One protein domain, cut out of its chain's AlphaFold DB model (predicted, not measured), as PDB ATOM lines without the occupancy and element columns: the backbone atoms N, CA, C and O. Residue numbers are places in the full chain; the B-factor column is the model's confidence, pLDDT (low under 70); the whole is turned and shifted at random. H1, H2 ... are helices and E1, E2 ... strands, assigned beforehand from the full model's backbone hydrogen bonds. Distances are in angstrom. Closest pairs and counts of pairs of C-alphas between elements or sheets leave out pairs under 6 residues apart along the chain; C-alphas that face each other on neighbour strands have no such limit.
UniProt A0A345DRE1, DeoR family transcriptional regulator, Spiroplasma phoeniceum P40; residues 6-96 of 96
ATOM      1  N   LEU A   6      -5.971  29.194  70.686       84.50
ATOM      2  CA  LEU A   6      -6.132  30.325  69.767       84.50
ATOM      3  C   LEU A   6      -5.328  31.546  70.231       84.50
ATOM      4  O   LEU A   6      -4.616  32.163  69.440       84.50
ATOM      5  N   THR A   7      -5.388  31.863  71.525       86.12
ATOM      6  CA  THR A   7      -4.600  32.953  72.104       86.12
ATOM      7  C   THR A   7      -3.110  32.655  72.011       86.12
ATOM      8  O   THR A   7      -2.336  33.546  71.678       86.12
ATOM      9  N   LEU A   8      -2.693  31.405  72.230       86.69
ATOM     10  CA  LEU A   8      -1.292  31.015  72.056       86.69
ATOM     11  C   LEU A   8      -0.801  31.257  70.621       86.69
ATOM     12  O   LEU A   8       0.319  31.729  70.433       86.69
ATOM     13  N   ALA A   9      -1.616  30.939  69.612       88.25
ATOM     14  CA  ALA A   9      -1.270  31.201  68.217       88.25
ATOM     15  C   ALA A   9      -1.095  32.702  67.955       88.25
ATOM     16  O   ALA A   9      -0.129  33.097  67.310       88.25
ATOM     17  N   LEU A  10      -1.975  33.536  68.515       88.38
ATOM     18  CA  LEU A  10      -1.862  34.987  68.417       88.38
ATOM     19  C   LEU A  10      -0.602  35.523  69.097       88.38
ATOM     20  O   LEU A  10       0.099  36.328  68.497       88.38
ATOM     21  N   ILE A  11      -0.284  35.074  70.313       89.88
ATOM     22  CA  ILE A  11       0.902  35.558  71.036       89.88
ATOM     23  C   ILE A  11       2.179  35.333  70.214       89.88
ATOM     24  O   ILE A  11       3.036  36.207  70.171       89.88
ATOM     25  N   LYS A  12       2.278  34.210  69.493       89.06
ATOM     26  CA  LYS A  12       3.418  33.919  68.603       89.06
ATOM     27  C   LYS A  12       3.543  34.872  67.407       89.06
ATOM     28  O   LYS A  12       4.598  34.904  66.783       89.06
ATOM     29  N   LEU A  13       2.476  35.588  67.058       91.25
ATOM     30  CA  LEU A  13       2.432  36.542  65.947       91.25
ATOM     31  C   LEU A  13       2.575  37.997  66.413       91.25
ATOM     32  O   LEU A  13       2.824  38.873  65.586       91.25
ATOM     33  N   LEU A  14       2.398  38.266  67.708       91.00
ATOM     34  CA  LEU A  14       2.535  39.606  68.267       91.00
ATOM     35  C   LEU A  14       4.010  40.004  68.363       91.00
ATOM     36  O   LEU A  14       4.877  39.183  68.652       91.00
ATOM     37  N   GLN A  15       4.272  41.295  68.173       93.38
ATOM     38  CA  GLN A  15       5.577  41.899  68.422       93.38
ATOM     39  C   GLN A  15       5.486  42.832  69.635       93.38
ATOM     40  O   GLN A  15       4.458  43.499  69.800       93.38
ATOM     41  N   PRO A  16       6.528  42.896  70.481       92.38
ATOM     42  CA  PRO A  16       6.581  43.858  71.571       92.38
ATOM     43  C   PRO A  16       6.484  45.296  71.064       92.38
ATOM     44  O   PRO A  16       7.081  45.653  70.048       92.38
ATOM     45  N   ALA A  17       5.753  46.126  71.801       92.12
ATOM     46  CA  ALA A  17       5.671  47.562  71.580       92.12
ATOM     47  C   ALA A  17       5.549  48.270  72.933       92.12
ATOM     48  O   ALA A  17       4.846  47.790  73.822       92.12
ATOM     49  N   ASP A  18       6.213  49.414  73.088       88.44
ATOM     50  CA  ASP A  18       6.318  50.104  74.383       88.44
ATOM     51  C   ASP A  18       4.968  50.603  74.916       88.44
ATOM     52  O   ASP A  18       4.752  50.670  76.126       88.44
ATOM     53  N   ASN A  19       4.035  50.920  74.018       91.56
ATOM     54  CA  ASN A  19       2.688  51.383  74.343       91.56
ATOM     55  C   ASN A  19       1.641  50.257  74.397       91.56
ATOM     56  O   ASN A  19       0.461  50.540  74.600       91.56
ATOM     57  N   LEU A  20       2.037  48.995  74.205       93.81
ATOM     58  CA  LEU A  20       1.115  47.865  74.239       93.81
ATOM     59  C   LEU A  20       0.969  47.345  75.669       93.81
ATOM     60  O   LEU A  20       1.934  46.866  76.262       93.81
ATOM     61  N   VAL A  21      -0.256  47.397  76.197       94.94
ATOM     62  CA  VAL A  21      -0.628  46.805  77.488       94.94
ATOM     63  C   VAL A  21      -1.427  45.534  77.244       94.94
ATOM     64  O   VAL A  21      -2.439  45.546  76.543       94.94
ATOM     65  N   ILE A  22      -0.993  44.426  77.839       95.06
ATOM     66  CA  ILE A  22      -1.671  43.138  77.715       95.06
ATOM     67  C   ILE A  22      -2.224  42.731  79.070       95.06
ATOM     68  O   ILE A  22      -1.482  42.544  80.025       95.06
ATOM     69  N   ILE A  23      -3.537  42.524  79.131       94.62
ATOM     70  CA  ILE A  23      -4.208  41.933  80.288       94.62
ATOM     71  C   ILE A  23      -4.602  40.507  79.920       94.62
ATOM     72  O   ILE A  23      -5.258  40.285  78.897       94.62
ATOM     73  N   THR A  24      -4.216  39.527  80.729       94.00
ATOM     74  CA  THR A  24      -4.520  38.110  80.501       94.00
ATOM     75  C   THR A  24      -5.110  37.460  81.743       94.00
ATOM     76  O   THR A  24      -4.764  37.807  82.867       94.00
ATOM     77  N   ASN A  25      -6.002  36.491  81.561       93.44
ATOM     78  CA  ASN A  25      -6.448  35.635  82.658       93.44
ATOM     79  C   ASN A  25      -5.660  34.317  82.719       93.44
ATOM     80  O   ASN A  25      -6.076  33.403  83.412       93.44
ATOM     81  N   SER A  26      -4.546  34.181  81.995       91.44
ATOM     82  CA  SER A  26      -3.733  32.960  81.989       91.44
ATOM     83  C   SER A  26      -2.339  33.207  82.553       91.44
ATOM     84  O   SER A  26      -1.581  34.012  82.010       91.44
ATOM     85  N   ILE A  27      -1.982  32.449  83.595       89.06
ATOM     86  CA  ILE A  27      -0.635  32.471  84.189       89.06
ATOM     87  C   ILE A  27       0.410  32.012  83.163       89.06
ATOM     88  O   ILE A  27       1.467  32.620  83.042       89.06
ATOM     89  N   PHE A  28       0.084  30.998  82.356       89.06
ATOM     90  CA  PHE A  28       0.979  30.500  81.308       89.06
ATOM     91  C   PHE A  28       1.335  31.576  80.274       89.06
ATOM     92  O   PHE A  28       2.462  31.631  79.789       89.06
ATOM     93  N   TYR A  29       0.381  32.442  79.924       91.94
ATOM     94  CA  TYR A  29       0.629  33.503  78.946       91.94
ATOM     95  C   TYR A  29       1.319  34.714  79.541       91.94
ATOM     96  O   TYR A  29       2.052  35.372  78.811       91.94
ATOM     97  N   LEU A  30       1.139  34.982  80.837       92.50
ATOM     98  CA  LEU A  30       1.941  35.983  81.534       92.50
ATOM     99  C   LEU A  30       3.434  35.683  81.352       92.50
ATOM    100  O   LEU A  30       4.177  36.542  80.885       92.50
ATOM    101  N   GLU A  31       3.853  34.457  81.665       91.31
ATOM    102  CA  GLU A  31       5.255  34.045  81.559       91.31
ATOM    103  C   GLU A  31       5.754  34.077  80.108       91.31
ATOM    104  O   GLU A  31       6.812  34.635  79.824       91.31
ATOM    105  N   LEU A  32       4.967  33.542  79.169       92.81
ATOM    106  CA  LEU A  32       5.351  33.491  77.759       92.81
ATOM    107  C   LEU A  32       5.506  34.890  77.141       92.81
ATOM    108  O   LEU A  32       6.440  35.121  76.376       92.81
ATOM    109  N   LEU A  33       4.620  35.829  77.481       94.56
ATOM    110  CA  LEU A  33       4.714  37.220  77.033       94.56
ATOM    111  C   LEU A  33       5.892  37.946  77.692       94.56
ATOM    112  O   LEU A  33       6.624  38.654  77.006       94.56
ATOM    113  N   ALA A  34       6.127  37.738  78.989       92.88
ATOM    114  CA  ALA A  34       7.277  38.329  79.669       92.88
ATOM    115  C   ALA A  34       8.603  37.881  79.025       92.88
ATOM    116  O   ALA A  34       9.448  38.712  78.697       92.88
ATOM    117  N   LEU A  35       8.756  36.580  78.749       93.19
ATOM    118  CA  LEU A  35       9.918  36.037  78.033       93.19
ATOM    119  C   LEU A  35      10.005  36.518  76.577       93.19
ATOM    120  O   LEU A  35      11.097  36.604  76.020       93.19
ATOM    121  N   GLY A  36       8.867  36.846  75.964       93.12
ATOM    122  CA  GLY A  36       8.776  37.421  74.622       93.12
ATOM    123  C   GLY A  36       9.164  38.901  74.531       93.12
ATOM    124  O   GLY A  36       9.097  39.459  73.440       93.12
ATOM    125  N   GLY A  37       9.553  39.541  75.640       94.38
ATOM    126  CA  GLY A  37       9.974  40.947  75.669       94.38
ATOM    127  C   GLY A  37       8.828  41.952  75.811       94.38
ATOM    128  O   GLY A  37       9.026  43.141  75.573       94.38
ATOM    129  N   PHE A  38       7.627  41.504  76.183       96.00
ATOM    130  CA  PHE A  38       6.510  42.401  76.470       96.00
ATOM    131  C   PHE A  38       6.643  42.953  77.894       96.00
ATOM    132  O   PHE A  38       6.604  42.201  78.866       96.00
ATOM    133  N   ASN A  39       6.763  44.276  78.018       93.81
ATOM    134  CA  ASN A  39       7.056  44.925  79.301       93.81
ATOM    135  C   ASN A  39       5.807  45.216  80.151       93.81
ATOM    136  O   ASN A  39       5.892  45.245  81.375       93.81
ATOM    137  N   ASN A  40       4.641  45.401  79.521       94.81
ATOM    138  CA  ASN A  40       3.402  45.788  80.207       94.81
ATOM    139  C   ASN A  40       2.374  44.649  80.181       94.81
ATOM    140  O   ASN A  40       1.341  44.736  79.511       94.81
ATOM    141  N   VAL A  41       2.666  43.557  80.886       94.75
ATOM    142  CA  VAL A  41       1.788  42.380  80.953       94.75
ATOM    143  C   VAL A  41       1.207  42.241  82.355       94.75
ATOM    144  O   VAL A  41       1.932  42.081  83.333       94.75
ATOM    145  N   TYR A  42      -0.117  42.265  82.444       94.06
ATOM    146  CA  TYR A  42      -0.876  42.123  83.678       94.06
ATOM    147  C   TYR A  42      -1.669  40.825  83.645       94.06
ATOM    148  O   TYR A  42      -2.299  40.483  82.641       94.06
ATOM    149  N   VAL A  43      -1.678  40.116  84.768       93.31
ATOM    150  CA  VAL A  43      -2.538  38.952  84.962       93.31
ATOM    151  C   VAL A  43      -3.697  39.323  85.887       93.31
ATOM    152  O   VAL A  43      -3.503  40.034  86.874       93.31
ATOM    153  N   LEU A  44      -4.914  38.881  85.562       93.06
ATOM    154  CA  LEU A  44      -6.060  39.048  86.461       93.06
ATOM    155  C   LEU A  44      -5.829  38.289  87.772       93.06
ATOM    156  O   LEU A  44      -5.121  37.293  87.788       93.06
ATOM    157  N   GLY A  45      -6.442  38.733  88.870       89.00
ATOM    158  CA  GLY A  45      -6.504  37.946  90.106       89.00
ATOM    159  C   GLY A  45      -7.565  36.841  90.040       89.00
ATOM    160  O   GLY A  45      -8.260  36.698  89.036       89.00
ATOM    161  N   GLY A  46      -7.730  36.091  91.131       90.94
ATOM    162  CA  GLY A  46      -8.826  35.131  91.309       90.94
ATOM    163  C   GLY A  46      -8.387  33.681  91.460       90.94
ATOM    164  O   GLY A  46      -7.236  33.378  91.779       90.94
ATOM    165  N   LYS A  47      -9.340  32.768  91.279       92.88
ATOM    166  CA  LYS A  47      -9.149  31.333  91.488       92.88
ATOM    167  C   LYS A  47      -8.468  30.710  90.279       92.88
ATOM    168  O   LYS A  47      -8.989  30.767  89.169       92.88
ATOM    169  N   TYR A  48      -7.340  30.042  90.500       91.69
ATOM    170  CA  TYR A  48      -6.688  29.257  89.457       91.69
ATOM    171  C   TYR A  48      -7.471  27.982  89.148       91.69
ATOM    172  O   TYR A  48      -7.727  27.150  90.024       91.69
ATOM    173  N   LYS A  49      -7.836  27.815  87.878       89.12
ATOM    174  CA  LYS A  49      -8.507  26.633  87.356       89.12
ATOM    175  C   LYS A  49      -7.512  25.751  86.621       89.12
ATOM    176  O   LYS A  49      -7.133  26.010  85.481       89.12
ATOM    177  N   HIS A  50      -7.154  24.645  87.262       85.62
ATOM    178  CA  HIS A  50      -6.138  23.723  86.760       85.62
ATOM    179  C   HIS A  50      -6.449  23.155  85.363       85.62
ATOM    180  O   HIS A  50      -5.539  22.927  84.576       85.62
ATOM    181  N   GLN A  51      -7.722  22.915  85.039       83.88
ATOM    182  CA  GLN A  51      -8.116  22.291  83.769       83.88
ATOM    183  C   GLN A  51      -7.775  23.150  82.547       83.88
ATOM    184  O   GLN A  51      -7.437  22.605  81.502       83.88
ATOM    185  N   THR A  52      -7.880  24.476  82.670       79.75
ATOM    186  CA  THR A  52      -7.718  25.403  81.537       79.75
ATOM    187  C   THR A  52      -6.557  26.374  81.722       79.75
ATOM    188  O   THR A  52      -6.217  27.110  80.797       79.75
ATOM    189  N   GLY A  53      -5.911  26.370  82.893       83.81
ATOM    190  CA  GLY A  53      -4.801  27.272  83.195       83.81
ATOM    191  C   GLY A  53      -5.221  28.733  83.339       83.81
ATOM    192  O   GLY A  53      -4.388  29.633  83.201       83.81
ATOM    193  N   ALA A  54      -6.518  28.959  83.550       89.44
ATOM    194  CA  ALA A  54      -7.137  30.269  83.623       89.44
ATOM    195  C   ALA A  54      -7.398  30.680  85.076       89.44
ATOM    196  O   ALA A  54      -7.674  29.847  85.940       89.44
ATOM    197  N   LEU A  55      -7.350  31.979  85.329       92.69
ATOM    198  CA  LEU A  55      -7.832  32.620  86.537       92.69
ATOM    199  C   LEU A  55      -9.284  33.009  86.318       92.69
ATOM    200  O   LEU A  55      -9.628  33.629  85.305       92.69
ATOM    201  N   ILE A  56     -10.116  32.572  87.255       92.50
ATOM    202  CA  ILE A  56     -11.563  32.685  87.197       92.50
ATOM    203  C   ILE A  56     -12.167  33.195  88.504       92.50
ATOM    204  O   ILE A  56     -11.477  33.332  89.515       92.50
ATOM    205  N   GLY A  57     -13.474  33.446  88.487       91.56
ATOM    206  CA  GLY A  57     -14.239  33.840  89.665       91.56
ATOM    207  C   GLY A  57     -14.363  35.351  89.855       91.56
ATOM    208  O   GLY A  57     -13.960  36.156  89.014       91.56
ATOM    209  N   TRP A  58     -14.970  35.727  90.979       90.00
ATOM    210  CA  TRP A  58     -15.404  37.095  91.268       90.00
ATOM    211  C   TRP A  58     -14.263  38.118  91.253       90.00
ATOM    212  O   TRP A  58     -14.406  39.210  90.702       90.00
ATOM    213  N   GLU A  59     -13.106  37.774  91.808       91.12
ATOM    214  CA  GLU A  59     -11.940  38.656  91.837       91.12
ATOM    215  C   GLU A  59     -11.396  38.920  90.429       91.12
ATOM    216  O   GLU A  59     -10.985  40.043  90.132       91.12
ATOM    217  N   ALA A  60     -11.436  37.916  89.543       91.94
ATOM    218  CA  ALA A  60     -11.033  38.076  88.147       91.94
ATOM    219  C   ALA A  60     -11.963  39.064  87.427       91.94
ATOM    220  O   ALA A  60     -11.494  39.997  86.776       91.94
ATOM    221  N   ILE A  61     -13.276  38.897  87.608       90.75
ATOM    222  CA  ILE A  61     -14.319  39.723  86.980       90.75
ATOM    223  C   ILE A  61     -14.242  41.170  87.472       90.75
ATOM    224  O   ILE A  61     -14.157  42.102  86.676       90.75
ATOM    225  N   THR A  62     -14.215  41.377  88.788       90.50
ATOM    226  CA  THR A  62     -14.137  42.723  89.383       90.50
ATOM    227  C   THR A  62     -12.832  43.439  89.058       90.50
ATOM    228  O   THR A  62     -12.809  44.663  88.958       90.50
ATOM    229  N   THR A  63     -11.737  42.700  88.880       89.69
ATOM    230  CA  THR A  63     -10.474  43.276  88.409       89.69
ATOM    231  C   THR A  63     -10.572  43.671  86.942       89.69
ATOM    232  O   THR A  63     -10.152  44.770  86.594       89.69
ATOM    233  N   LEU A  64     -11.167  42.825  86.096       90.25
ATOM    234  CA  LEU A  64     -11.359  43.105  84.673       90.25
ATOM    235  C   LEU A  64     -12.200  44.370  84.447       90.25
ATOM    236  O   LEU A  64     -11.835  45.200  83.622       90.25
ATOM    237  N   GLN A  65     -13.254  44.568  85.243       89.94
ATOM    238  CA  GLN A  65     -14.133  45.748  85.188       89.94
ATOM    239  C   GLN A  65     -13.430  47.087  85.474       89.94
ATOM    240  O   GLN A  65     -13.990  48.141  85.184       89.94
ATOM    241  N   LYS A  66     -12.218  47.077  86.042       90.06
ATOM    242  CA  LYS A  66     -11.433  48.299  86.296       90.06
ATOM    243  C   LYS A  66     -10.693  48.798  85.055       90.06
ATOM    244  O   LYS A  66     -10.175  49.911  85.079       90.06
ATOM    245  N   TYR A  67     -10.614  47.987  84.004       90.06
ATOM    246  CA  TYR A  67      -9.888  48.313  82.786       90.06
ATOM    247  C   TYR A  67     -10.838  48.743  81.674       90.06
ATOM    248  O   TYR A  67     -11.897  48.153  81.472       90.06
ATOM    249  N   GLN A  68     -10.417  49.747  80.908       90.31
ATOM    250  CA  GLN A  68     -11.013  50.057  79.616       90.31
ATOM    251  C   GLN A  68     -10.230  49.298  78.549       90.31
ATOM    252  O   GLN A  68      -9.038  49.533  78.373       90.31
ATOM    253  N   ILE A  69     -10.880  48.330  77.905       91.06
ATOM    254  CA  ILE A  69     -10.240  47.445  76.932       91.06
ATOM    255  C   ILE A  69     -10.525  47.953  75.521       91.06
ATOM    256  O   ILE A  69     -11.674  47.947  75.090       91.06
ATOM    257  N   ASP A  70      -9.471  48.315  74.789       92.50
ATOM    258  CA  ASP A  70      -9.574  48.705  73.375       92.50
ATOM    259  C   ASP A  70      -9.857  47.502  72.463       92.50
ATOM    260  O   ASP A  70     -10.570  47.603  71.467       92.50
ATOM    261  N   CYS A  71      -9.280  46.343  72.794       90.25
ATOM    262  CA  CYS A  71      -9.413  45.120  72.012       90.25
ATOM    263  C   CYS A  71      -9.375  43.872  72.900       90.25
ATOM    264  O   CYS A  71      -8.490  43.710  73.744       90.25
ATOM    265  N   ALA A  72     -10.315  42.953  72.676       89.44
ATOM    266  CA  ALA A  72     -10.382  41.674  73.370       89.44
ATOM    267  C   ALA A  72     -10.177  40.505  72.398       89.44
ATOM    268  O   ALA A  72     -10.869  40.377  71.392       89.44
ATOM    269  N   PHE A  73      -9.261  39.605  72.756       88.06
ATOM    270  CA  PHE A  73      -9.099  38.308  72.100       88.06
ATOM    271  C   PHE A  73      -9.642  37.205  73.001       88.06
ATOM    272  O   PHE A  73      -9.088  36.950  74.079       88.06
ATOM    273  N   LEU A  74     -10.724  36.573  72.547       85.25
ATOM    274  CA  LEU A  74     -11.488  35.580  73.292       85.25
ATOM    275  C   LEU A  74     -11.541  34.270  72.501       85.25
ATOM    276  O   LEU A  74     -11.991  34.239  71.357       85.25
ATOM    277  N   GLY A  75     -11.098  33.178  73.121       81.38
ATOM    278  CA  GLY A  75     -11.353  31.833  72.613       81.38
ATOM    279  C   GLY A  75     -12.780  31.404  72.951       81.38
ATOM    280  O   GLY A  75     -13.171  31.444  74.122       81.38
ATOM    281  N   VAL A  76     -13.538  30.983  71.940       84.62
ATOM    282  CA  VAL A  76     -14.940  30.559  72.065       84.62
ATOM    283  C   VAL A  76     -15.135  29.180  71.444       84.62
ATOM    284  O   VAL A  76     -14.442  28.808  70.499       84.62
ATOM    285  N   ASN A  77     -16.078  28.415  71.982       84.94
ATOM    286  CA  ASN A  77     -16.447  27.092  71.481       84.94
ATOM    287  C   ASN A  77     -17.532  27.171  70.396       84.94
ATOM    288  O   ASN A  77     -17.695  26.228  69.628       84.94
ATOM    289  N   GLY A  78     -18.274  28.277  70.332       83.44
ATOM    290  CA  GLY A  78     -19.299  28.506  69.321       83.44
ATOM    291  C   GLY A  78     -19.658  29.981  69.197       83.44
ATOM    292  O   GLY A  78     -19.460  30.756  70.133       83.44
ATOM    293  N   ILE A  79     -20.190  30.355  68.035       86.69
ATOM    294  CA  ILE A  79     -20.678  31.704  67.728       86.69
ATOM    295  C   ILE A  79     -22.060  31.564  67.084       86.69
ATOM    296  O   ILE A  79     -22.227  30.765  66.165       86.69
ATOM    297  N   ASN A  80     -23.038  32.339  67.551       88.38
ATOM    298  CA  ASN A  80     -24.350  32.466  66.917       88.38
ATOM    299  C   ASN A  80     -24.781  33.936  66.906       88.38
ATOM    300  O   ASN A  80     -25.158  34.487  67.941       88.38
ATOM    301  N   GLY A  81     -24.711  34.587  65.744       88.44
ATOM    302  CA  GLY A  81     -24.961  36.024  65.639       88.44
ATOM    303  C   GLY A  81     -23.997  36.818  66.528       88.44
ATOM    304  O   GLY A  81     -22.788  36.755  66.330       88.44
ATOM    305  N   GLN A  82     -24.538  37.541  67.511       83.38
ATOM    306  CA  GLN A  82     -23.755  38.298  68.501       83.38
ATOM    307  C   GLN A  82     -23.416  37.492  69.767       83.38
ATOM    308  O   GLN A  82     -22.741  38.002  70.656       83.38
ATOM    309  N   TYR A  83     -23.876  36.244  69.866       82.12
ATOM    310  CA  TYR A  83     -23.663  35.408  71.042       82.12
ATOM    311  C   TYR A  83     -22.408  34.552  70.896       82.12
ATOM    312  O   TYR A  83     -22.210  33.866  69.889       82.12
ATOM    313  N   LEU A  84     -21.589  34.565  71.945       84.38
ATOM    314  CA  LEU A  84     -20.399  33.739  72.095       84.38
ATOM    315  C   LEU A  84     -20.680  32.635  73.113       84.38
ATOM    316  O   LEU A  84     -21.242  32.889  74.176       84.38
ATOM    317  N   TYR A  85     -20.272  31.412  72.797       82.06
ATOM    318  CA  TYR A  85     -20.509  30.247  73.641       82.06
ATOM    319  C   TYR A  85     -19.191  29.661  74.111       82.06
ATOM    320  O   TYR A  85     -18.240  29.505  73.343       82.06
ATOM    321  N   THR A  86     -19.158  29.263  75.373       81.69
ATOM    322  CA  THR A  86     -18.109  28.420  75.930       81.69
ATOM    323  C   THR A  86     -18.758  27.370  76.818       81.69
ATOM    324  O   THR A  86     -19.857  27.572  77.331       81.69
ATOM    325  N   THR A  87     -18.125  26.210  76.945       79.69
ATOM    326  CA  THR A  87     -18.692  25.076  77.692       79.69
ATOM    327  C   THR A  87     -18.613  25.260  79.204       79.69
ATOM    328  O   THR A  87     -19.127  24.427  79.942       79.69
ATOM    329  N   ASP A  88     -17.953  26.321  79.666       81.25
ATOM    330  CA  ASP A  88     -17.652  26.540  81.069       81.25
ATOM    331  C   ASP A  88     -18.264  27.847  81.601       81.25
ATOM    332  O   ASP A  88     -17.901  28.921  81.117       81.25
ATOM    333  N   PRO A  89     -19.167  27.785  82.596       79.31
ATOM    334  CA  PRO A  89     -19.827  28.970  83.138       79.31
ATOM    335  C   PRO A  89     -18.864  30.009  83.724       79.31
ATOM    336  O   PRO A  89     -19.059  31.201  83.502       79.31
ATOM    337  N   ASP A  90     -17.810  29.578  84.420       81.81
ATOM    338  CA  ASP A  90     -16.846  30.501  85.026       81.81
ATOM    339  C   ASP A  90     -16.035  31.239  83.951       81.81
ATOM    340  O   ASP A  90     -15.764  32.434  84.071       81.81
ATOM    341  N   GLU A  91     -15.674  30.555  82.861       77.75
ATOM    342  CA  GLU A  91     -15.056  31.220  81.710       77.75
ATOM    343  C   GLU A  91     -16.032  32.116  80.957       77.75
ATOM    344  O   GLU A  91     -15.624  33.171  80.472       77.75
ATOM    345  N   ALA A  92     -17.301  31.720  80.858       78.69
ATOM    346  CA  ALA A  92     -18.327  32.534  80.222       78.69
ATOM    347  C   ALA A  92     -18.464  33.882  80.938       78.69
ATOM    348  O   ALA A  92     -18.486  34.912  80.276       78.69
ATOM    349  N   MET A  93     -18.454  33.891  82.274       79.62
ATOM    350  CA  MET A  93     -18.571  35.119  83.071       79.62
ATOM    351  C   MET A  93     -17.411  36.103  82.877       79.62
ATOM    352  O   MET A  93     -17.596  37.301  83.051       79.62
ATOM    353  N   ILE A  94     -16.218  35.623  82.527       79.50
ATOM    354  CA  ILE A  94     -15.044  36.481  82.284       79.50
ATOM    355  C   ILE A  94     -15.011  36.996  80.847       79.50
ATOM    356  O   ILE A  94     -14.420  38.037  80.578       79.50
ATOM    357  N   LYS A  95     -15.600  36.241  79.914       78.44
ATOM    358  CA  LYS A  95     -15.659  36.567  78.483       78.44
ATOM    359  C   LYS A  95     -16.920  37.367  78.107       78.44
ATOM    360  O   LYS A  95     -17.092  37.642  76.920       78.44
ATOM    361  N   ALA A  96     -17.789  37.654  79.080       67.88
ATOM    362  CA  ALA A  96     -19.064  38.356  78.922       67.88
ATOM    363  C   ALA A  96     -18.912  39.880  78.849       67.88
ATOM    364  O   ALA A  96     -17.916  40.412  79.393       67.88
TER     365      ALA A  96
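This is residues 6 to 96 of the 96 residues of the protein "DeoR family transcriptional regulator" of Spiroplasma phoeniceum P40 (UniProt A0A345DRE1). Three short strand pairs are spread through the domain: the parallel pair E1 and E2 with helix H2 packed on it, mainly along E2, the hairpin E3 and E4 with H4 packed on E4, and the hairpin E5 and E6 at the far end. H1 is near H2, H3 is beside H4, and a long unnamed stretch, residues 65 to 77, leads from H3 to the far hairpin. The 91 printed residues include four named helices and six named strands, in the order H1 E1 H2 E2 E3 E4 H3 E5 E6 H4, of mixed class. The whole is compact, with a radius of gyration of the C-alphas of 13.3 A and spans of 34 by 28 by 27 A.

E1 is residues 21 to 24, 10.0 A long, and E2 is residues 40 to 43, 10.2 A long. Between them comes H2, residues 27 to 35, 12.7 A long, from C-alpha 27 at (-0.635, 32.471, 84.189). H1 is residues 6 to 11, 8.9 A long, beginning at C-alpha 6 (-6.132, 30.325, 69.767). E3 is residues 47 to 49 and E4 residues 54 to 56. H3 is residues 58 to 64, 9.8 A long. E5 is residues 78 to 80, E6 residues 83 to 85, and H4 residues 89 to 94, ending at C-alpha 94 (-15.044, 36.481, 82.284).

E1 and E2 are parallel at 18 degrees, with N 22 and O 40 within hydrogen-bond range at 2.9 A. E1, H2 and E2 form a strand-helix-strand unit, two parallel neighbour strands with a helix between, and its crossover is right-handed. The closest C-alphas of H2 and E2 are those of Leu 30 and Val 43, 6.4 A apart. H1 and H2 are close but not clearly touching, Ile 11 and Leu 33 having the closest C-alphas at 7.3 A. The hairpin E3 and E4 is antiparallel, with N 47 and O 56 at 2.8 A. The closest C-alphas of E4 and H4 are those of Ile 56 and Asp 90, 6.1 A apart. H3 and H4 touch at a shallow tilt of 30 degrees, the same way, closest at the C-alphas of Ile 61 and Ile 94, 5.8 A. The hairpin E5 and E6 is antiparallel, with N 80 and O 83 at 2.9 A; E5 and H4 are apart. Every O i to N i+4 pair is within hydrogen-bond range in H1, H2 and H3, and 1 of 2 in H4.

The C-alphas farthest apart, those of Leu 35 and Gly 81, are 37.0 A apart. The printed part has no cut. The link from H3 to E5, 13 residues, is long. The mean pLDDT of the printed part is 88.6, and residue 96, the chain's last, is under 70.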